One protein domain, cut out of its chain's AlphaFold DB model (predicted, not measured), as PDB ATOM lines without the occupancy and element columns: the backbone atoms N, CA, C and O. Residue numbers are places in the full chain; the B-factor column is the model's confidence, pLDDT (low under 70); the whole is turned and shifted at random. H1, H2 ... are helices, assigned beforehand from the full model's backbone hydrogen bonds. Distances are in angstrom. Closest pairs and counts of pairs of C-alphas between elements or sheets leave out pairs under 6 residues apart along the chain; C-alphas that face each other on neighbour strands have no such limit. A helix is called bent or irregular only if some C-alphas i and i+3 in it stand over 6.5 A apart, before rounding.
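What this domain is: This is residues 3 to 145 of the 267 residues of an uncharacterized protein of Cryptococcus gattii VGII Ram5 (UniProt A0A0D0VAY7). Two rows of three helices make a double layer, H2, H4 and H7 in one and H3, H6 and H8 running the opposite way in the other, with H5 across one end. H1 hangs off near the start of H2, and residues 137 to 145, of which 137 to 143 belong to H8, stick out. The 143 printed residues hold eight named helices, H1 to H8, and no named strand: all helix. The whole is compact, radius of gyration of the C-alphas 15.8 A, spanning 45 by 44 by 27 A.

How they stand to each other: H1, residues 3 to 8, is close to but not clearly touching H2, residues 12 to 34; the closest C-alphas, Leu 8 and Cys 14, are 6.5 A apart. H2 is irregular, C-alphas 27 and 30 being 8.1 A apart, with a kink of 90 degrees near residue 28. H3, residues 38 to 47, touches H2 only at the corner, closest C-alphas Cys 33 and Ser 39, 4.3 A. H4, residues 52 to 63, touches residues 18 to 26 of H2, closest C-alphas Thr 19 and Ala 54, 4.5 A. H5, residues 69 to 78, touches residues 29 to 34 of H2, closest C-alphas Ser 30 and Ala 71, 5.4 A. H6, residues 80 to 90, touches H3 at a shallow tilt of 8 degrees, closest C-alphas Ser 39 and Phe 85, 6.9 A. H7, residues 97 to 113, touches H4 with residues 102 to 107, closest C-alphas Ser 63 and Ile 103, 5.1 A. H8, residues 120 to 143, touches H6 with residues 121 to 132, closest C-alphas Gly 87 and Leu 125, 6.1 A. H2, H4, H6, H7 and H8 form a bundle, helices side by side. Every O i to N i+4 pair is within hydrogen-bond range but in H2, 13 of 19.

Where its parts are: C-alpha 3 begins H1 at (130.941, 136.972, 139.597); H8, 35.0 A long, ends with C-alpha 143 at (131.308, 134.804, 103.499). H2 measures 31.7 A and H7 24.4 A.

The domain as a whole: The two farthest C-alphas, Val 11 and Asn 117, are 47.5 A apart. The printed part has no cut and no long link. Confidence is low, pLDDT under 70, in residues 3 to 16, 63 to 70 and 131 to 145.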
ATOM      1  N   PHE A   3     131.211 138.389 139.322       35.25
ATOM      2  CA  PHE A   3     130.941 136.972 139.597       35.25
ATOM      3  C   PHE A   3     129.461 136.645 139.841       35.25
ATOM      4  O   PHE A   3     129.004 135.571 139.463       35.25
ATOM      5  N   ILE A   4     128.684 137.585 140.388       44.88
ATOM      6  CA  ILE A   4     127.281 137.335 140.754       44.88
ATOM      7  C   ILE A   4     126.418 137.131 139.498       44.88
ATOM      8  O   ILE A   4     125.666 136.168 139.423       44.88
ATOM      9  N   CYS A   5     126.588 137.940 138.444       42.50
ATOM     10  CA  CYS A   5     125.830 137.720 137.204       42.50
ATOM     11  C   CYS A   5     126.226 136.441 136.456       42.50
ATOM     12  O   CYS A   5     125.371 135.852 135.813       42.50
ATOM     13  N   ARG A   6     127.491 136.000 136.506       49.16
ATOM     14  CA  ARG A   6     127.898 134.801 135.751       49.16
ATOM     15  C   ARG A   6     127.445 133.512 136.435       49.16
ATOM     16  O   ARG A   6     127.085 132.568 135.745       49.16
ATOM     17  N   SER A   7     127.408 133.508 137.768       44.97
ATOM     18  CA  SER A   7     127.008 132.337 138.552       44.97
ATOM     19  C   SER A   7     125.489 132.173 138.713       44.97
ATOM     20  O   SER A   7     125.044 131.062 138.969       44.97
ATOM     21  N   LEU A   8     124.684 133.233 138.544       48.62
ATOM     22  CA  LEU A   8     123.213 133.126 138.563       48.62
ATOM     23  C   LEU A   8     122.604 132.676 137.220       48.62
ATOM     24  O   LEU A   8     121.488 132.171 137.203       48.62
ATOM     25  N   CYS A   9     123.310 132.819 136.094       49.81
ATOM     26  CA  CYS A   9     122.755 132.520 134.766       49.81
ATOM     27  C   CYS A   9     122.704 131.023 134.397       49.81
ATOM     28  O   CYS A   9     122.174 130.678 133.342       49.81
ATOM     29  N   THR A  10     123.238 130.117 135.220       52.88
ATOM     30  CA  THR A  10     123.190 128.664 134.957       52.88
ATOM     31  C   THR A  10     121.926 127.990 135.492       52.88
ATOM     32  O   THR A  10     121.629 126.866 135.091       52.88
ATOM     33  N   VAL A  11     121.141 128.665 136.340       54.03
ATOM     34  CA  VAL A  11     119.915 128.100 136.920       54.03
ATOM     35  C   VAL A  11     118.711 128.446 136.028       54.03
ATOM     36  O   VAL A  11     118.479 129.628 135.766       54.03
ATOM     37  N   PRO A  12     117.912 127.468 135.555       56.41
ATOM     38  CA  PRO A  12     116.815 127.708 134.608       56.41
ATOM     39  C   PRO A  12     115.741 128.681 135.126       56.41
ATOM     40  O   PRO A  12     115.124 129.383 134.336       56.41
ATOM     41  N   THR A  13     115.569 128.807 136.444       59.22
ATOM     42  CA  THR A  13     114.631 129.761 137.062       59.22
ATOM     43  C   THR A  13     115.111 131.215 137.017       59.22
ATOM     44  O   THR A  13     114.295 132.129 137.085       59.22
ATOM     45  N   CYS A  14     116.417 131.466 136.870       57.66
ATOM     46  CA  CYS A  14     116.960 132.826 136.795       57.66
ATOM     47  C   CYS A  14     116.738 133.483 135.423       57.66
ATOM     48  O   CYS A  14     116.757 134.715 135.327       57.66
ATOM     49  N   ARG A  15     116.465 132.683 134.381       61.22
ATOM     50  CA  ARG A  15     116.207 133.168 133.015       61.22
ATOM     51  C   ARG A  15     114.943 134.022 132.936       61.22
ATOM     52  O   ARG A  15     114.927 135.150 132.429       61.22
ATOM     53  N   ASP A  16     113.890 133.530 133.580       67.44
ATOM     54  CA  ASP A  16     112.608 134.226 133.670       67.44
ATOM     55  C   ASP A  16     112.693 135.473 134.558       67.44
ATOM     56  O   ASP A  16     112.046 136.487 134.282       67.44
ATOM     57  N   VAL A  17     113.546 135.440 135.588       72.00
ATOM     58  CA  VAL A  17     113.753 136.568 136.505       72.00
ATOM     59  C   VAL A  17     114.341 137.773 135.770       72.00
ATOM     60  O   VAL A  17     113.813 138.875 135.909       72.00
ATOM     61  N   MET A  18     115.374 137.589 134.938       71.81
ATOM     62  CA  MET A  18     115.956 138.706 134.176       71.81
ATOM     63  C   MET A  18     114.987 139.269 133.140       71.81
ATOM     64  O   MET A  18     114.872 140.483 132.985       71.81
ATOM     65  N   THR A  19     114.206 138.403 132.502       75.88
ATOM     66  CA  THR A  19     113.141 138.812 131.581       75.88
ATOM     67  C   THR A  19     112.068 139.654 132.288       75.88
ATOM     68  O   THR A  19     111.618 140.676 131.759       75.88
ATOM     69  N   LEU A  20     111.666 139.263 133.501       78.81
ATOM     70  CA  LEU A  20     110.688 139.992 134.311       78.81
ATOM     71  C   LEU A  20     111.233 141.342 134.798       78.81
ATOM     72  O   LEU A  20     110.525 142.350 134.753       78.81
ATOM     73  N   ILE A  21     112.495 141.368 135.226       76.69
ATOM     74  CA  ILE A  21     113.197 142.579 135.652       76.69
ATOM     75  C   ILE A  21     113.293 143.577 134.487       76.69
ATOM     76  O   ILE A  21     112.918 144.738 134.649       76.69
ATOM     77  N   SER A  22     113.678 143.124 133.289       78.94
ATOM     78  CA  SER A  22     113.742 143.974 132.093       78.94
ATOM     79  C   SER A  22     112.410 144.647 131.776       78.94
ATOM     80  O   SER A  22     112.389 145.834 131.454       78.94
ATOM     81  N   LYS A  23     111.281 143.939 131.933       81.94
ATOM     82  CA  LYS A  23     109.938 144.514 131.736       81.94
ATOM     83  C   LYS A  23     109.630 145.658 132.708       81.94
ATOM     84  O   LYS A  23     108.948 146.605 132.322       81.94
ATOM     85  N   ARG A  24     110.147 145.601 133.940       84.50
ATOM     86  CA  ARG A  24     109.973 146.662 134.949       84.50
ATOM     87  C   ARG A  24     110.833 147.897 134.680       84.50
ATOM     88  O   ARG A  24     110.466 148.979 135.122       84.50
ATOM     89  N   PHE A  25     111.932 147.767 133.934       80.69
ATOM     90  CA  PHE A  25     112.783 148.905 133.560       80.69
ATOM     91  C   PHE A  25     112.266 149.703 132.358       80.69
ATOM     92  O   PHE A  25     112.621 150.869 132.207       80.69
ATOM     93  N   LEU A  26     111.398 149.117 131.528       81.50
ATOM     94  CA  LEU A  26     110.861 149.761 130.323       81.50
ATOM     95  C   LEU A  26     110.237 151.156 130.529       81.50
ATOM     96  O   LEU A  26     110.480 152.003 129.668       81.50
ATOM     97  N   PRO A  27     109.453 151.445 131.590       82.50
ATOM     98  CA  PRO A  27     108.904 152.789 131.801       82.50
ATOM     99  C   PRO A  27     109.967 153.846 132.133       82.50
ATOM    100  O   PRO A  27     109.754 155.020 131.856       82.50
ATOM    101  N   HIS A  28     111.117 153.445 132.679       85.06
ATOM    102  CA  HIS A  28     112.174 154.358 133.135       85.06
ATOM    103  C   HIS A  28     113.437 154.291 132.271       85.06
ATOM    104  O   HIS A  28     114.469 154.853 132.632       85.06
ATOM    105  N   LEU A  29     113.370 153.603 131.130       84.69
ATOM    106  CA  LEU A  29     114.548 153.239 130.349       84.69
ATOM    107  C   LEU A  29     115.357 154.460 129.891       84.69
ATOM    108  O   LEU A  29     116.572 154.461 130.038       84.69
ATOM    109  N   SER A  30     114.692 155.515 129.412       84.31
ATOM    110  CA  SER A  30     115.360 156.760 128.996       84.31
ATOM    111  C   SER A  30     116.156 157.384 130.154       84.31
ATOM    112  O   SER A  30     117.348 157.648 130.007       84.31
ATOM    113  N   HIS A  31     115.562 157.486 131.347       86.00
ATOM    114  CA  HIS A  31     116.242 158.044 132.517       86.00
ATOM    115  C   HIS A  31     117.404 157.162 133.007       86.00
ATOM    116  O   HIS A  31     118.476 157.661 133.345       86.00
ATOM    117  N   LEU A  32     117.227 155.836 132.994       88.06
ATOM    118  CA  LEU A  32     118.273 154.889 133.392       88.06
ATOM    119  C   LEU A  32     119.480 154.935 132.447       88.06
ATOM    120  O   LEU A  32     120.621 154.849 132.903       88.06
ATOM    121  N   CYS A  33     119.250 155.104 131.147       87.31
ATOM    122  CA  CYS A  33     120.315 155.205 130.154       87.31
ATOM    123  C   CYS A  33     121.058 156.553 130.189       87.31
ATOM    124  O   CYS A  33     122.230 156.600 129.822       87.31
ATOM    125  N   ASN A  34     120.425 157.616 130.693       87.62
ATOM    126  CA  ASN A  34     121.079 158.905 130.949       87.62
ATOM    127  C   ASN A  34     121.970 158.883 132.206       87.62
ATOM    128  O   ASN A  34     122.873 159.707 132.357       87.62
ATOM    129  N   HIS A  35     121.748 157.939 133.121       89.69
ATOM    130  CA  HIS A  35     122.499 157.854 134.369       89.69
ATOM    131  C   HIS A  35     123.833 157.115 134.178       89.69
ATOM    132  O   HIS A  35     123.864 155.954 133.758       89.69
ATOM    133  N   LYS A  36     124.958 157.740 134.564       85.69
ATOM    134  CA  LYS A  36     126.319 157.181 134.394       85.69
ATOM    135  C   LYS A  36     126.480 155.764 134.955       85.69
ATOM    136  O   LYS A  36     127.134 154.929 134.341       85.69
ATOM    137  N   ILE A  37     125.878 155.484 136.110       88.94
ATOM    138  CA  ILE A  37     126.026 154.184 136.782       88.94
ATOM    139  C   ILE A  37     124.969 153.185 136.293       88.94
ATOM    140  O   ILE A  37     125.265 152.002 136.132       88.94
ATOM    141  N   ALA A  38     123.741 153.642 136.025       89.00
ATOM    142  CA  ALA A  38     122.639 152.728 135.713       89.00
ATOM    143  C   ALA A  38     122.700 152.247 134.258       89.00
ATOM    144  O   ALA A  38     122.449 151.069 133.997       89.00
ATOM    145  N   SER A  39     123.144 153.107 133.336       89.50
ATOM    146  CA  SER A  39     123.409 152.749 131.939       89.50
ATOM    147  C   SER A  39     124.378 151.570 131.817       89.50
ATOM    148  O   SER A  39     124.168 150.692 130.986       89.50
ATOM    149  N   CYS A  40     125.380 151.469 132.700       89.00
ATOM    150  CA  CYS A  40     126.299 150.331 132.745       89.00
ATOM    151  C   CYS A  40     125.575 149.008 133.052       89.00
ATOM    152  O   CYS A  40     125.837 147.993 132.408       89.00
ATOM    153  N   SER A  41     124.618 149.010 133.981       89.06
ATOM    154  CA  SER A  41     123.808 147.824 134.285       89.06
ATOM    155  C   SER A  41     122.933 147.415 133.101       89.06
ATOM    156  O   SER A  41     122.861 146.230 132.785       89.06
ATOM    157  N   ILE A  42     122.331 148.380 132.397       89.38
ATOM    158  CA  ILE A  42     121.537 148.104 131.191       89.38
ATOM    159  C   ILE A  42     122.419 147.548 130.064       89.38
ATOM    160  O   ILE A  42     122.065 146.538 129.460       89.38
ATOM    161  N   LEU A  43     123.604 148.128 129.835       88.88
ATOM    162  CA  LEU A  43     124.584 147.606 128.871       88.88
ATOM    163  C   LEU A  43     124.957 146.158 129.179       88.88
ATOM    164  O   LEU A  43     125.038 145.334 128.274       88.88
ATOM    165  N   ARG A  44     125.153 145.831 130.461       88.00
ATOM    166  CA  ARG A  44     125.461 144.462 130.883       88.00
ATOM    167  C   ARG A  44     124.313 143.501 130.601       88.00
ATOM    168  O   ARG A  44     124.598 142.391 130.176       88.00
ATOM    169  N   ILE A  45     123.057 143.907 130.796       86.56
ATOM    170  CA  ILE A  45     121.895 143.069 130.455       86.56
ATOM    171  C   ILE A  45     121.827 142.835 128.937       86.56
ATOM    172  O   ILE A  45     121.575 141.716 128.502       86.56
ATOM    173  N   ILE A  46     122.107 143.856 128.121       87.62
ATOM    174  CA  ILE A  46     122.100 143.736 126.652       87.62
ATOM    175  C   ILE A  46     123.241 142.829 126.153       87.62
ATOM    176  O   ILE A  46     123.038 142.015 125.249       87.62
ATOM    177  N   ALA A  47     124.431 142.949 126.748       86.94
ATOM    178  CA  ALA A  47     125.628 142.196 126.370       86.94
ATOM    179  C   ALA A  47     125.644 140.740 126.880       86.94
ATOM    180  O   ALA A  47     126.543 139.975 126.535       86.94
ATOM    181  N   GLN A  48     124.691 140.338 127.726       82.69
ATOM    182  CA  GLN A  48     124.618 138.977 128.259       82.69
ATOM    183  C   GLN A  48     124.128 137.983 127.197       82.69
ATOM    184  O   GLN A  48     122.999 138.064 126.726       82.69
ATOM    185  N   SER A  49     124.957 136.986 126.869       73.38
ATOM    186  CA  SER A  49     124.605 135.908 125.931       73.38
ATOM    187  C   SER A  49     123.701 134.827 126.531       73.38
ATOM    188  O   SER A  49     123.082 134.071 125.786       73.38
ATOM    189  N   SER A  50     123.612 134.738 127.861       76.25
ATOM    190  CA  SER A  50     122.788 133.735 128.545       76.25
ATOM    191  C   SER A  50     121.287 133.995 128.402       76.25
ATOM    192  O   SER A  50     120.519 133.045 128.335       76.25
ATOM    193  N   GLU A  51     120.879 135.270 128.324       77.31
ATOM    194  CA  GLU A  51     119.474 135.702 128.347       77.31
ATOM    195  C   GLU A  51     119.108 136.587 127.148       77.31
ATOM    196  O   GLU A  51     118.827 137.783 127.300       77.31
ATOM    197  N   PRO A  52     119.050 136.023 125.927       80.19
ATOM    198  CA  PRO A  52     118.705 136.796 124.738       80.19
ATOM    199  C   PRO A  52     117.283 137.378 124.806       80.19
ATOM    200  O   PRO A  52     117.008 138.388 124.165       80.19
ATOM    201  N   GLY A  53     116.377 136.786 125.599       82.69
ATOM    202  CA  GLY A  53     115.015 137.292 125.797       82.69
ATOM    203  C   GLY A  53     114.976 138.656 126.491       82.69
ATOM    204  O   GLY A  53     114.294 139.568 126.026       82.69
ATOM    205  N   ALA A  54     115.760 138.827 127.558       83.88
ATOM    206  CA  ALA A  54     115.866 140.088 128.288       83.88
ATOM    207  C   ALA A  54     116.475 141.198 127.415       83.88
ATOM    208  O   ALA A  54     115.940 142.308 127.378       83.88
ATOM    209  N   SER A  55     117.540 140.872 126.672       87.00
ATOM    210  CA  SER A  55     118.192 141.791 125.730       87.00
ATOM    211  C   SER A  55     117.228 142.233 124.623       87.00
ATOM    212  O   SER A  55     116.998 143.431 124.446       87.00
ATOM    213  N   LYS A  56     116.544 141.284 123.966       86.31
ATOM    214  CA  LYS A  56     115.551 141.576 122.918       86.31
ATOM    215  C   LYS A  56     114.415 142.470 123.401       86.31
ATOM    216  O   LYS A  56     113.990 143.349 122.662       86.31
ATOM    217  N   ILE A  57     113.918 142.281 124.626       86.88
ATOM    218  CA  ILE A  57     112.855 143.132 125.184       86.88
ATOM    219  C   ILE A  57     113.330 144.582 125.335       86.88
ATOM    220  O   ILE A  57     112.585 145.501 124.994       86.88
ATOM    221  N   ILE A  58     114.556 144.790 125.825       85.94
ATOM    222  CA  ILE A  58     115.134 146.128 125.993       85.94
ATOM    223  C   ILE A  58     115.388 146.775 124.627       85.94
ATOM    224  O   ILE A  58     114.944 147.900 124.406       85.94
ATOM    225  N   LEU A  59     116.022 146.055 123.695       85.81
ATOM    226  CA  LEU A  59     116.303 146.555 122.344       85.81
ATOM    227  C   LEU A  59     115.013 146.901 121.599       85.81
ATOM    228  O   LEU A  59     114.871 148.017 121.114       85.81
ATOM    229  N   LYS A  60     114.013 146.014 121.626       84.81
ATOM    230  CA  LYS A  60     112.690 146.268 121.040       84.81
ATOM    231  C   LYS A  60     112.004 147.484 121.663       84.81
ATOM    232  O   LYS A  60     111.283 148.220 120.997       84.81
ATOM    233  N   ARG A  61     112.198 147.731 122.958       81.94
ATOM    234  CA  ARG A  61     111.647 148.930 123.596       81.94
ATOM    235  C   ARG A  61     112.369 150.206 123.169       81.94
ATOM    236  O   ARG A  61     111.712 151.249 123.158       81.94
ATOM    237  N   MET A  62     113.661 150.115 122.845       78.44
ATOM    238  CA  MET A  62     114.468 151.216 122.320       78.44
ATOM    239  C   MET A  62     114.165 151.526 120.847       78.44
ATOM    240  O   MET A  62     114.052 152.701 120.526       78.44
ATOM    241  N   SER A  63     114.028 150.522 119.971       67.69
ATOM    242  CA  SER A  63     113.916 150.723 118.511       67.69
ATOM    243  C   SER A  63     112.499 150.675 117.942       67.69
ATOM    244  O   SER A  63     112.245 151.275 116.906       67.69
ATOM    245  N   LEU A  64     111.574 149.951 118.578       60.16
ATOM    246  CA  LEU A  64     110.416 149.394 117.864       60.16
ATOM    247  C   LEU A  64     109.046 149.839 118.366       60.16
ATOM    248  O   LEU A  64     108.016 149.352 117.889       60.16
ATOM    249  N   SER A  65     108.975 150.732 119.347       55.69
ATOM    250  CA  SER A  65     107.670 151.149 119.842       55.69
ATOM    251  C   SER A  65     107.217 152.461 119.221       55.69
ATOM    252  O   SER A  65     107.495 153.522 119.762       55.69
ATOM    253  N   LYS A  66     106.385 152.356 118.172       54.47
ATOM    254  CA  LYS A  66     105.570 153.451 117.590       54.47
ATOM    255  C   LYS A  66     104.775 154.265 118.622       54.47
ATOM    256  O   LYS A  66     104.311 155.357 118.332       54.47
ATOM    257  N   LYS A  67     104.555 153.715 119.822       49.47
ATOM    258  CA  LYS A  67     103.850 154.380 120.927       49.47
ATOM    259  C   LYS A  67     104.793 155.170 121.847       49.47
ATOM    260  O   LYS A  67     104.329 155.867 122.741       49.47
ATOM    261  N   TYR A  68     106.105 155.036 121.658       50.69
ATOM    262  CA  TYR A  68     107.143 155.598 122.512       50.69
ATOM    263  C   TYR A  68     108.377 156.052 121.719       50.69
ATOM    264  O   TYR A  68     109.501 155.862 122.196       50.69
ATOM    265  N   ASP A  69     108.182 156.727 120.584       58.50
ATOM    266  CA  ASP A  69     109.241 157.545 119.971       58.50
ATOM    267  C   ASP A  69     109.896 158.460 121.020       58.50
ATOM    268  O   ASP A  69     111.089 158.723 120.959       58.50
ATOM    269  N   CYS A  70     109.163 158.832 122.079       67.69
ATOM    270  CA  CYS A  70     109.658 159.531 123.264       67.69
ATOM    271  C   CYS A  70     110.890 158.894 123.931       67.69
ATOM    272  O   CYS A  70     111.699 159.624 124.485       67.69
ATOM    273  N   ALA A  71     111.041 157.565 123.929       76.81
ATOM    274  CA  ALA A  71     112.160 156.926 124.623       76.81
ATOM    275  C   ALA A  71     113.474 157.125 123.861       76.81
ATOM    276  O   ALA A  71     114.451 157.578 124.454       76.81
ATOM    277  N   LEU A  72     113.481 156.826 122.557       83.00
ATOM    278  CA  LEU A  72     114.644 157.042 121.694       83.00
ATOM    279  C   LEU A  72     114.903 158.535 121.484       83.00
ATOM    280  O   LEU A  72     116.042 158.976 121.575       83.00
ATOM    281  N   LYS A  73     113.843 159.327 121.301       82.94
ATOM    282  CA  LYS A  73     113.916 160.788 121.226       82.94
ATOM    283  C   LYS A  73     114.514 161.395 122.495       82.94
ATOM    284  O   LYS A  73     115.429 162.194 122.378       82.94
ATOM    285  N   GLY A  74     114.059 160.972 123.678       81.31
ATOM    286  CA  GLY A  74     114.613 161.406 124.967       81.31
ATOM    287  C   GLY A  74     116.080 161.012 125.131       81.31
ATOM    288  O   GLY A  74     116.925 161.825 125.477       81.31
ATOM    289  N   LEU A  75     116.425 159.771 124.777       85.06
ATOM    290  CA  LEU A  75     117.817 159.306 124.751       85.06
ATOM    291  C   LEU A  75     118.716 160.164 123.846       85.06
ATOM    292  O   LEU A  75     119.863 160.426 124.198       85.06
ATOM    293  N   LEU A  76     118.216 160.571 122.679       84.81
ATOM    294  CA  LEU A  76     118.967 161.391 121.733       84.81
ATOM    295  C   LEU A  76     119.015 162.869 122.156       84.81
ATOM    296  O   LEU A  76     120.012 163.520 121.878       84.81
ATOM    297  N   SER A  77     117.999 163.400 122.851       82.12
ATOM    298  CA  SER A  77     117.956 164.810 123.274       82.12
ATOM    299  C   SER A  77     118.699 165.120 124.573       82.12
ATOM    300  O   SER A  77     119.164 166.242 124.744       82.12
ATOM    301  N   ASP A  78     118.760 164.177 125.515       75.56
ATOM    302  CA  ASP A  78     118.994 164.538 126.917       75.56
ATOM    303  C   ASP A  78     120.469 164.714 127.296       75.56
ATOM    304  O   ASP A  78     120.808 165.610 128.072       75.56
ATOM    305  N   SER A  79     121.363 163.821 126.852       82.81
ATOM    306  CA  SER A  79     122.731 163.795 127.386       82.81
ATOM    307  C   SER A  79     123.740 163.087 126.480       82.81
ATOM    308  O   SER A  79     123.450 161.990 125.998       82.81
ATOM    309  N   PRO A  80     124.994 163.582 126.378       85.50
ATOM    310  CA  PRO A  80     126.077 162.878 125.678       85.50
ATOM    311  C   PRO A  80     126.328 161.463 126.228       85.50
ATOM    312  O   PRO A  80     126.803 160.582 125.509       85.50
ATOM    313  N   THR A  81     125.959 161.202 127.488       86.94
ATOM    314  CA  THR A  81     126.052 159.866 128.099       86.94
ATOM    315  C   THR A  81     125.145 158.854 127.393       86.94
ATOM    316  O   THR A  81     125.563 157.717 127.161       86.94
ATOM    317  N   ALA A  82     123.932 159.256 127.005       87.12
ATOM    318  CA  ALA A  82     123.006 158.384 126.292       87.12
ATOM    319  C   ALA A  82     123.444 158.123 124.848       87.12
ATOM    320  O   ALA A  82     123.342 156.987 124.384       87.12
ATOM    321  N   LEU A  83     124.038 159.109 124.169       88.88
ATOM    322  CA  LEU A  83     124.644 158.887 122.853       88.88
ATOM    323  C   LEU A  83     125.795 157.874 122.914       88.88
ATOM    324  O   LEU A  83     125.850 156.946 122.104       88.88
ATOM    325  N   GLN A  84     126.669 157.977 123.920       88.69
ATOM    326  CA  GLN A  84     127.716 156.974 124.142       88.69
ATOM    327  C   GLN A  84     127.147 155.591 124.475       88.69
ATOM    328  O   GLN A  84     127.698 154.575 124.045       88.69
ATOM    329  N   PHE A  85     126.057 155.529 125.241       89.50
ATOM    330  CA  PHE A  85     125.354 154.280 125.524       89.50
ATOM    331  C   PHE A  85     124.847 153.622 124.233       89.50
ATOM    332  O   PHE A  85     125.131 152.446 124.013       89.50
ATOM    333  N   ILE A  86     124.180 154.372 123.348       89.62
ATOM    334  CA  ILE A  86     123.683 153.855 122.061       89.62
ATOM    335  C   ILE A  86     124.844 153.349 121.196       89.62
ATOM    336  O   ILE A  86     124.780 152.234 120.678       89.62
ATOM    337  N   GLY A  87     125.937 154.112 121.099       88.81
ATOM    338  CA  GLY A  87     127.128 153.685 120.359       88.81
ATOM    339  C   GLY A  87     127.718 152.369 120.886       88.81
ATOM    340  O   GLY A  87     128.099 151.496 120.107       88.81
ATOM    341  N   LYS A  88     127.727 152.171 122.212       89.25
ATOM    342  CA  LYS A  88     128.153 150.902 122.830       89.25
ATOM    343  C   LYS A  88     127.206 149.752 122.506       89.25
ATOM    344  O   LYS A  88     127.687 148.656 122.231       89.25
ATOM    345  N   VAL A  89     125.895 149.999 122.502       89.38
ATOM    346  CA  VAL A  89     124.890 148.994 122.124       89.38
ATOM    347  C   VAL A  89     125.137 148.501 120.697       89.38
ATOM    348  O   VAL A  89     125.253 147.299 120.492       89.38
ATOM    349  N   LEU A  90     125.329 149.405 119.731       88.06
ATOM    350  CA  LEU A  90     125.622 149.047 118.333       88.06
ATOM    351  C   LEU A  90     126.940 148.265 118.160       88.06
ATOM    352  O   LEU A  90     127.099 147.486 117.215       88.06
ATOM    353  N   GLY A  91     127.884 148.457 119.084       86.19
ATOM    354  CA  GLY A  91     129.164 147.754 119.119       86.19
ATOM    355  C   GLY A  91     129.105 146.323 119.663       86.19
ATOM    356  O   GLY A  91     130.095 145.601 119.535       86.19
ATOM    357  N   PHE A  92     127.991 145.884 120.261       86.44
ATOM    358  CA  PHE A  92     127.899 144.536 120.826       86.44
ATOM    359  C   PHE A  92     127.759 143.460 119.746       86.44
ATOM    360  O   PHE A  92     126.860 143.497 118.912       86.44
ATOM    361  N   SER A  93     128.621 142.440 119.813       81.69
ATOM    362  CA  SER A  93     128.573 141.264 118.934       81.69
ATOM    363  C   SER A  93     127.441 140.287 119.267       81.69
ATOM    364  O   SER A  93     127.167 139.385 118.483       81.69
ATOM    365  N   THR A  94     126.785 140.444 120.421       81.88
ATOM    366  CA  THR A  94     125.641 139.619 120.837       81.88
ATOM    367  C   THR A  94     124.338 140.004 120.139       81.88
ATOM    368  O   THR A  94     123.364 139.256 120.221       81.88
ATOM    369  N   ILE A  95     124.302 141.161 119.471       82.88
ATOM    370  CA  ILE A  95     123.124 141.656 118.762       82.88
ATOM    371  C   ILE A  95     123.110 141.075 117.348       82.88
ATOM    372  O   ILE A  95     124.118 141.096 116.642       82.88
ATOM    373  N   SER A  96     121.949 140.563 116.936       84.38
ATOM    374  CA  SER A  96     121.733 140.075 115.573       84.38
ATOM    375  C   SER A  96     121.957 141.202 114.556       84.38
ATOM    376  O   SER A  96     121.531 142.332 114.807       84.38
ATOM    377  N   PRO A  97     122.561 140.931 113.387       82.69
ATOM    378  CA  PRO A  97     122.745 141.950 112.356       82.69
ATOM    379  C   PRO A  97     121.416 142.580 111.907       82.69
ATOM    380  O   PRO A  97     121.385 143.776 111.642       82.69
ATOM    381  N   GLY A  98     120.318 141.812 111.886       83.69
ATOM    382  CA  GLY A  98     118.984 142.331 111.557       83.69
ATOM    383  C   GLY A  98     118.472 143.341 112.586       83.69
ATOM    384  O   GLY A  98     118.111 144.458 112.224       83.69
ATOM    385  N   ASP A  99     118.534 142.987 113.873       83.19
ATOM    386  CA  ASP A  99     118.113 143.864 114.977       83.19
ATOM    387  C   ASP A  99     118.959 145.150 115.010       83.19
ATOM    388  O   ASP A  99     118.465 146.233 115.316       83.19
ATOM    389  N   ARG A 100     120.252 145.046 114.673       85.69
ATOM    390  CA  ARG A 100     121.142 146.206 114.602       85.69
ATOM    391  C   ARG A 100     120.758 147.162 113.478       85.69
ATOM    392  O   ARG A 100     120.698 148.360 113.735       85.69
ATOM    393  N   LEU A 101     120.477 146.659 112.276       86.00
ATOM    394  CA  LEU A 101     120.027 147.500 111.159       86.00
ATOM    395  C   LEU A 101     118.732 148.244 111.502       86.00
ATOM    396  O   LEU A 101     118.624 149.437 111.237       86.00
ATOM    397  N   GLU A 102     117.797 147.566 112.165       85.31
ATOM    398  CA  GLU A 102     116.536 148.158 112.614       85.31
ATOM    399  C   GLU A 102     116.752 149.284 113.642       85.31
ATOM    400  O   GLU A 102     116.146 150.352 113.545       85.31
ATOM    401  N   ILE A 103     117.663 149.094 114.604       85.50
ATOM    402  CA  ILE A 103     118.044 150.145 115.562       85.50
ATOM    403  C   ILE A 103     118.698 151.330 114.835       85.50
ATOM    404  O   ILE A 103     118.387 152.485 115.127       85.50
ATOM    405  N   GLU A 104     119.603 151.067 113.892       87.25
ATOM    406  CA  GLU A 104     120.299 152.106 113.127       87.25
ATOM    407  C   GLU A 104     119.348 152.927 112.241       87.25
ATOM    408  O   GLU A 104     119.518 154.143 112.113       87.25
ATOM    409  N   GLU A 105     118.349 152.286 111.634       86.19
ATOM    410  CA  GLU A 105     117.303 152.950 110.854       86.19
ATOM    411  C   GLU A 105     116.392 153.799 111.750       86.19
ATOM    412  O   GLU A 105     116.122 154.963 111.434       86.19
ATOM    413  N   ALA A 106     115.996 153.269 112.912       85.69
ATOM    414  CA  ALA A 106     115.210 154.006 113.897       85.69
ATOM    415  C   ALA A 106     115.943 155.268 114.383       85.69
ATOM    416  O   ALA A 106     115.339 156.339 114.462       85.69
ATOM    417  N   ILE A 107     117.254 155.180 114.644       87.50
ATOM    418  CA  ILE A 107     118.078 156.336 115.034       87.50
ATOM    419  C   ILE A 107     118.125 157.376 113.913       87.50
ATOM    420  O   ILE A 107     117.868 158.548 114.174       87.50
ATOM    421  N   ARG A 108     118.409 156.968 112.668       86.06
ATOM    422  CA  ARG A 108     118.460 157.887 111.516       86.06
ATOM    423  C   ARG A 108     117.131 158.606 111.300       86.06
ATOM    424  O   ARG A 108     117.115 159.820 111.113       86.06
ATOM    425  N   THR A 109     116.025 157.875 111.395       85.81
ATOM    426  CA  THR A 109     114.673 158.425 111.228       85.81
ATOM    427  C   THR A 109     114.317 159.384 112.366       85.81
ATOM    428  O   THR A 109     113.774 160.464 112.140       85.81
ATOM    429  N   THR A 110     114.671 159.033 113.603       86.19
ATOM    430  CA  THR A 110     114.399 159.876 114.777       86.19
ATOM    431  C   THR A 110     115.249 161.148 114.767       86.19
ATOM    432  O   THR A 110     114.730 162.226 115.037       86.19
ATOM    433  N   LEU A 111     116.527 161.064 114.388       84.56
ATOM    434  CA  LEU A 111     117.384 162.244 114.230       84.56
ATOM    435  C   LEU A 111     116.874 163.165 113.116       84.56
ATOM    436  O   LEU A 111     116.772 164.365 113.332       84.56
ATOM    437  N   ALA A 112     116.467 162.613 111.968       84.38
ATOM    438  CA  ALA A 112     115.919 163.406 110.865       84.38
ATOM    439  C   ALA A 112     114.612 164.132 111.231       84.38
ATOM    440  O   ALA A 112     114.340 165.216 110.721       84.38
ATOM    441  N   THR A 113     113.800 163.551 112.120       83.69
ATOM    442  CA  THR A 113     112.548 164.163 112.602       83.69
ATOM    443  C   THR A 113     112.756 165.138 113.763       83.69
ATOM    444  O   THR A 113     111.881 165.955 114.051       83.69
ATOM    445  N   MET A 114     113.900 165.075 114.446       81.88
ATOM    446  CA  MET A 114     114.264 165.994 115.518       81.88
ATOM    447  C   MET A 114     114.970 167.224 114.945       81.88
ATOM    448  O   MET A 114     116.134 167.176 114.565       81.88
ATOM    449  N   SER A 115     114.293 168.370 114.964       70.19
ATOM    450  CA  SER A 115     114.902 169.677 114.694       70.19
ATOM    451  C   SER A 115     115.723 170.163 115.901       70.19
ATOM    452  O   SER A 115     115.369 171.151 116.544       70.19
ATOM    453  N   MET A 116     116.768 169.423 116.276       76.00
ATOM    454  CA  MET A 116     117.669 169.765 117.384       76.00
ATOM    455  C   MET A 116     119.011 170.280 116.858       76.00
ATOM    456  O   MET A 116     119.421 169.952 115.745       76.00
ATOM    457  N   ASN A 117     119.723 171.050 117.683       76.44
ATOM    458  CA  ASN A 117     121.111 171.407 117.405       76.44
ATOM    459  C   ASN A 117     121.986 170.155 117.548       76.44
ATOM    460  O   ASN A 117     122.139 169.625 118.647       76.44
ATOM    461  N   TYR A 118     122.544 169.682 116.435       81.31
ATOM    462  CA  TYR A 118     123.433 168.524 116.430       81.31
ATOM    463  C   TYR A 118     124.715 168.835 117.208       81.31
ATOM    464  O   TYR A 118     125.450 169.766 116.882       81.31
ATOM    465  N   THR A 119     124.989 168.047 118.248       85.25
ATOM    466  CA  THR A 119     126.245 168.126 119.007       85.25
ATOM    467  C   THR A 119     127.317 167.245 118.337       85.25
ATOM    468  O   THR A 119     126.970 166.339 117.568       85.25
ATOM    469  N   PRO A 120     128.625 167.436 118.600       85.44
ATOM    470  CA  PRO A 120     129.673 166.584 118.020       85.44
ATOM    471  C   PRO A 120     129.484 165.093 118.340       85.44
ATOM    472  O   PRO A 120     129.822 164.231 117.530       85.44
ATOM    473  N   GLU A 121     128.877 164.762 119.480       85.56
ATOM    474  CA  GLU A 121     128.545 163.385 119.853       85.56
ATOM    475  C   GLU A 121     127.464 162.778 118.950       85.56
ATOM    476  O   GLU A 121     127.480 161.570 118.710       85.56
ATOM    477  N   HIS A 122     126.549 163.597 118.417       88.62
ATOM    478  CA  HIS A 122     125.528 163.149 117.467       88.62
ATOM    479  C   HIS A 122     126.171 162.796 116.127       88.62
ATOM    480  O   HIS A 122     125.895 161.733 115.573       88.62
ATOM    481  N   HIS A 123     127.085 163.641 115.644       86.50
ATOM    482  CA  HIS A 123     127.864 163.354 114.439       86.50
ATOM    483  C   HIS A 123     128.714 162.092 114.611       86.50
ATOM    484  O   HIS A 123     128.655 161.196 113.773       86.50
ATOM    485  N   ALA A 124     129.406 161.946 115.745       87.00
ATOM    486  CA  ALA A 124     130.181 160.745 116.048       87.00
ATOM    487  C   ALA A 124     129.314 159.472 116.098       87.00
ATOM    488  O   ALA A 124     129.751 158.407 115.655       87.00
ATOM    489  N   LEU A 125     128.080 159.573 116.612       88.00
ATOM    490  CA  LEU A 125     127.117 158.474 116.602       88.00
ATOM    491  C   LEU A 125     126.716 158.105 115.167       88.00
ATOM    492  O   LEU A 125     126.785 156.929 114.811       88.00
ATOM    493  N   VAL A 126     126.367 159.082 114.329       87.19
ATOM    494  CA  VAL A 126     126.023 158.852 112.914       87.19
ATOM    495  C   VAL A 126     127.204 158.245 112.144       87.19
ATOM    496  O   VAL A 126     127.031 157.262 111.423       87.19
ATOM    497  N   ASP A 127     128.424 158.727 112.372       85.88
ATOM    498  CA  ASP A 127     129.638 158.174 111.760       85.88
ATOM    499  C   ASP A 127     129.930 156.742 112.219       85.88
ATOM    500  O   ASP A 127     130.493 155.931 111.474       85.88
ATOM    501  N   SER A 128     129.588 156.414 113.469       83.50
ATOM    502  CA  SER A 128     129.712 155.049 113.978       83.50
ATOM    503  C   SER A 128     128.739 154.107 113.265       83.50
ATOM    504  O   SER A 128     129.155 153.020 112.869       83.50
ATOM    505  N   ILE A 129     127.512 154.573 112.993       84.19
ATOM    506  CA  ILE A 129     126.474 153.856 112.238       84.19
ATOM    507  C   ILE A 129     126.912 153.626 110.777       84.19
ATOM    508  O   ILE A 129     126.706 152.558 110.201       84.19
ATOM    509  N   GLY A 130     127.574 154.602 110.151       74.88
ATOM    510  CA  GLY A 130     128.139 154.422 108.807       74.88
ATOM    511  C   GLY A 130     129.215 153.327 108.763       74.88
ATOM    512  O   GLY A 130     129.220 152.469 107.878       74.88
ATOM    513  N   ARG A 131     130.104 153.298 109.763       69.19
ATOM    514  CA  ARG A 131     131.197 152.312 109.862       69.19
ATOM    515  C   ARG A 131     130.715 150.906 110.224       69.19
ATOM    516  O   ARG A 131     131.293 149.922 109.754       69.19
ATOM    517  N   THR A 132     129.675 150.788 111.047       61.34
ATOM    518  CA  THR A 132     129.057 149.506 111.405       61.34
ATOM    519  C   THR A 132     128.423 148.826 110.191       61.34
ATOM    520  O   THR A 132     128.587 147.612 110.036       61.34
ATOM    521  N   ASN A 133     127.788 149.586 109.299       60.16
ATOM    522  CA  ASN A 133     127.253 149.075 108.033       60.16
ATOM    523  C   ASN A 133     128.352 148.568 107.094       60.16
ATOM    524  O   ASN A 133     128.265 147.453 106.579       60.16
ATOM    525  N   SER A 134     129.445 149.324 106.953       57.16
ATOM    526  CA  SER A 134     130.593 148.905 106.138       57.16
ATOM    527  C   SER A 134     131.252 147.625 106.660       57.16
ATOM    528  O   SER A 134     131.656 146.772 105.873       57.16
ATOM    529  N   ARG A 135     131.318 147.427 107.985       52.72
ATOM    530  CA  ARG A 135     131.830 146.179 108.582       52.72
ATOM    531  C   ARG A 135     130.960 144.960 108.267       52.72
ATOM    532  O   ARG A 135     131.510 143.890 108.027       52.72
ATOM    533  N   LEU A 136     129.634 145.117 108.258       51.78
ATOM    534  CA  LEU A 136     128.702 144.032 107.923       51.78
ATOM    535  C   LEU A 136     128.729 143.698 106.422       51.78
ATOM    536  O   LEU A 136     128.705 142.522 106.056       51.78
ATOM    537  N   ALA A 137     128.888 144.707 105.558       50.81
ATOM    538  CA  ALA A 137     129.084 144.505 104.120       50.81
ATOM    539  C   ALA A 137     130.385 143.738 103.810       50.81
ATOM    540  O   ALA A 137     130.402 142.851 102.957       50.81
ATOM    541  N   VAL A 138     131.473 144.016 104.542       51.66
ATOM    542  CA  VAL A 138     132.744 143.286 104.389       51.66
ATOM    543  C   VAL A 138     132.608 141.819 104.813       51.66
ATOM    544  O   VAL A 138     133.154 140.946 104.138       51.66
ATOM    545  N   THR A 139     131.845 141.512 105.868       49.81
ATOM    546  CA  THR A 139     131.624 140.118 106.289       49.81
ATOM    547  C   THR A 139     130.763 139.315 105.313       49.81
ATOM    548  O   THR A 139     131.019 138.124 105.153       49.81
ATOM    549  N   ASP A 140     129.816 139.937 104.602       45.72
ATOM    550  CA  ASP A 140     129.018 139.244 103.574       45.72
ATOM    551  C   ASP A 140     129.844 138.955 102.304       45.72
ATOM    552  O   ASP A 140     129.794 137.862 101.736       45.72
ATOM    553  N   ILE A 141     130.724 139.886 101.913       49.09
ATOM    554  CA  ILE A 141     131.675 139.671 100.806       49.09
ATOM    555  C   ILE A 141     132.695 138.577 101.159       49.09
ATOM    556  O   ILE A 141     133.096 137.799 100.291       49.09
ATOM    557  N   GLN A 142     133.112 138.484 102.424       46.88
ATOM    558  CA  GLN A 142     134.051 137.458 102.879       46.88
ATOM    559  C   GLN A 142     133.375 136.086 103.046       46.88
ATOM    560  O   GLN A 142     133.985 135.078 102.695       46.88
ATOM    561  N   ALA A 143     132.100 136.035 103.451       42.00
ATOM    562  CA  ALA A 143     131.308 134.804 103.499       42.00
ATOM    563  C   ALA A 143     131.072 134.193 102.102       42.00
ATOM    564  O   ALA A 143     131.093 132.973 101.951       42.00
ATOM    565  N   ARG A 144     130.956 135.018 101.049       46.28
ATOM    566  CA  ARG A 144     130.859 134.538  99.656       46.28
ATOM    567  C   ARG A 144     132.172 134.006  99.065       46.28
ATOM    568  O   ARG A 144     132.136 133.394  98.001       46.28
ATOM    569  N   ARG A 145     133.324 134.205  99.719       47.25
ATOM    570  CA  ARG A 145     134.626 133.682  99.251       47.25
ATOM    571  C   ARG A 145     135.021 132.325  99.844       47.25
ATOM    572  O   ARG A 145     136.020 131.772  99.399       47.25
TER     573      ARG A 145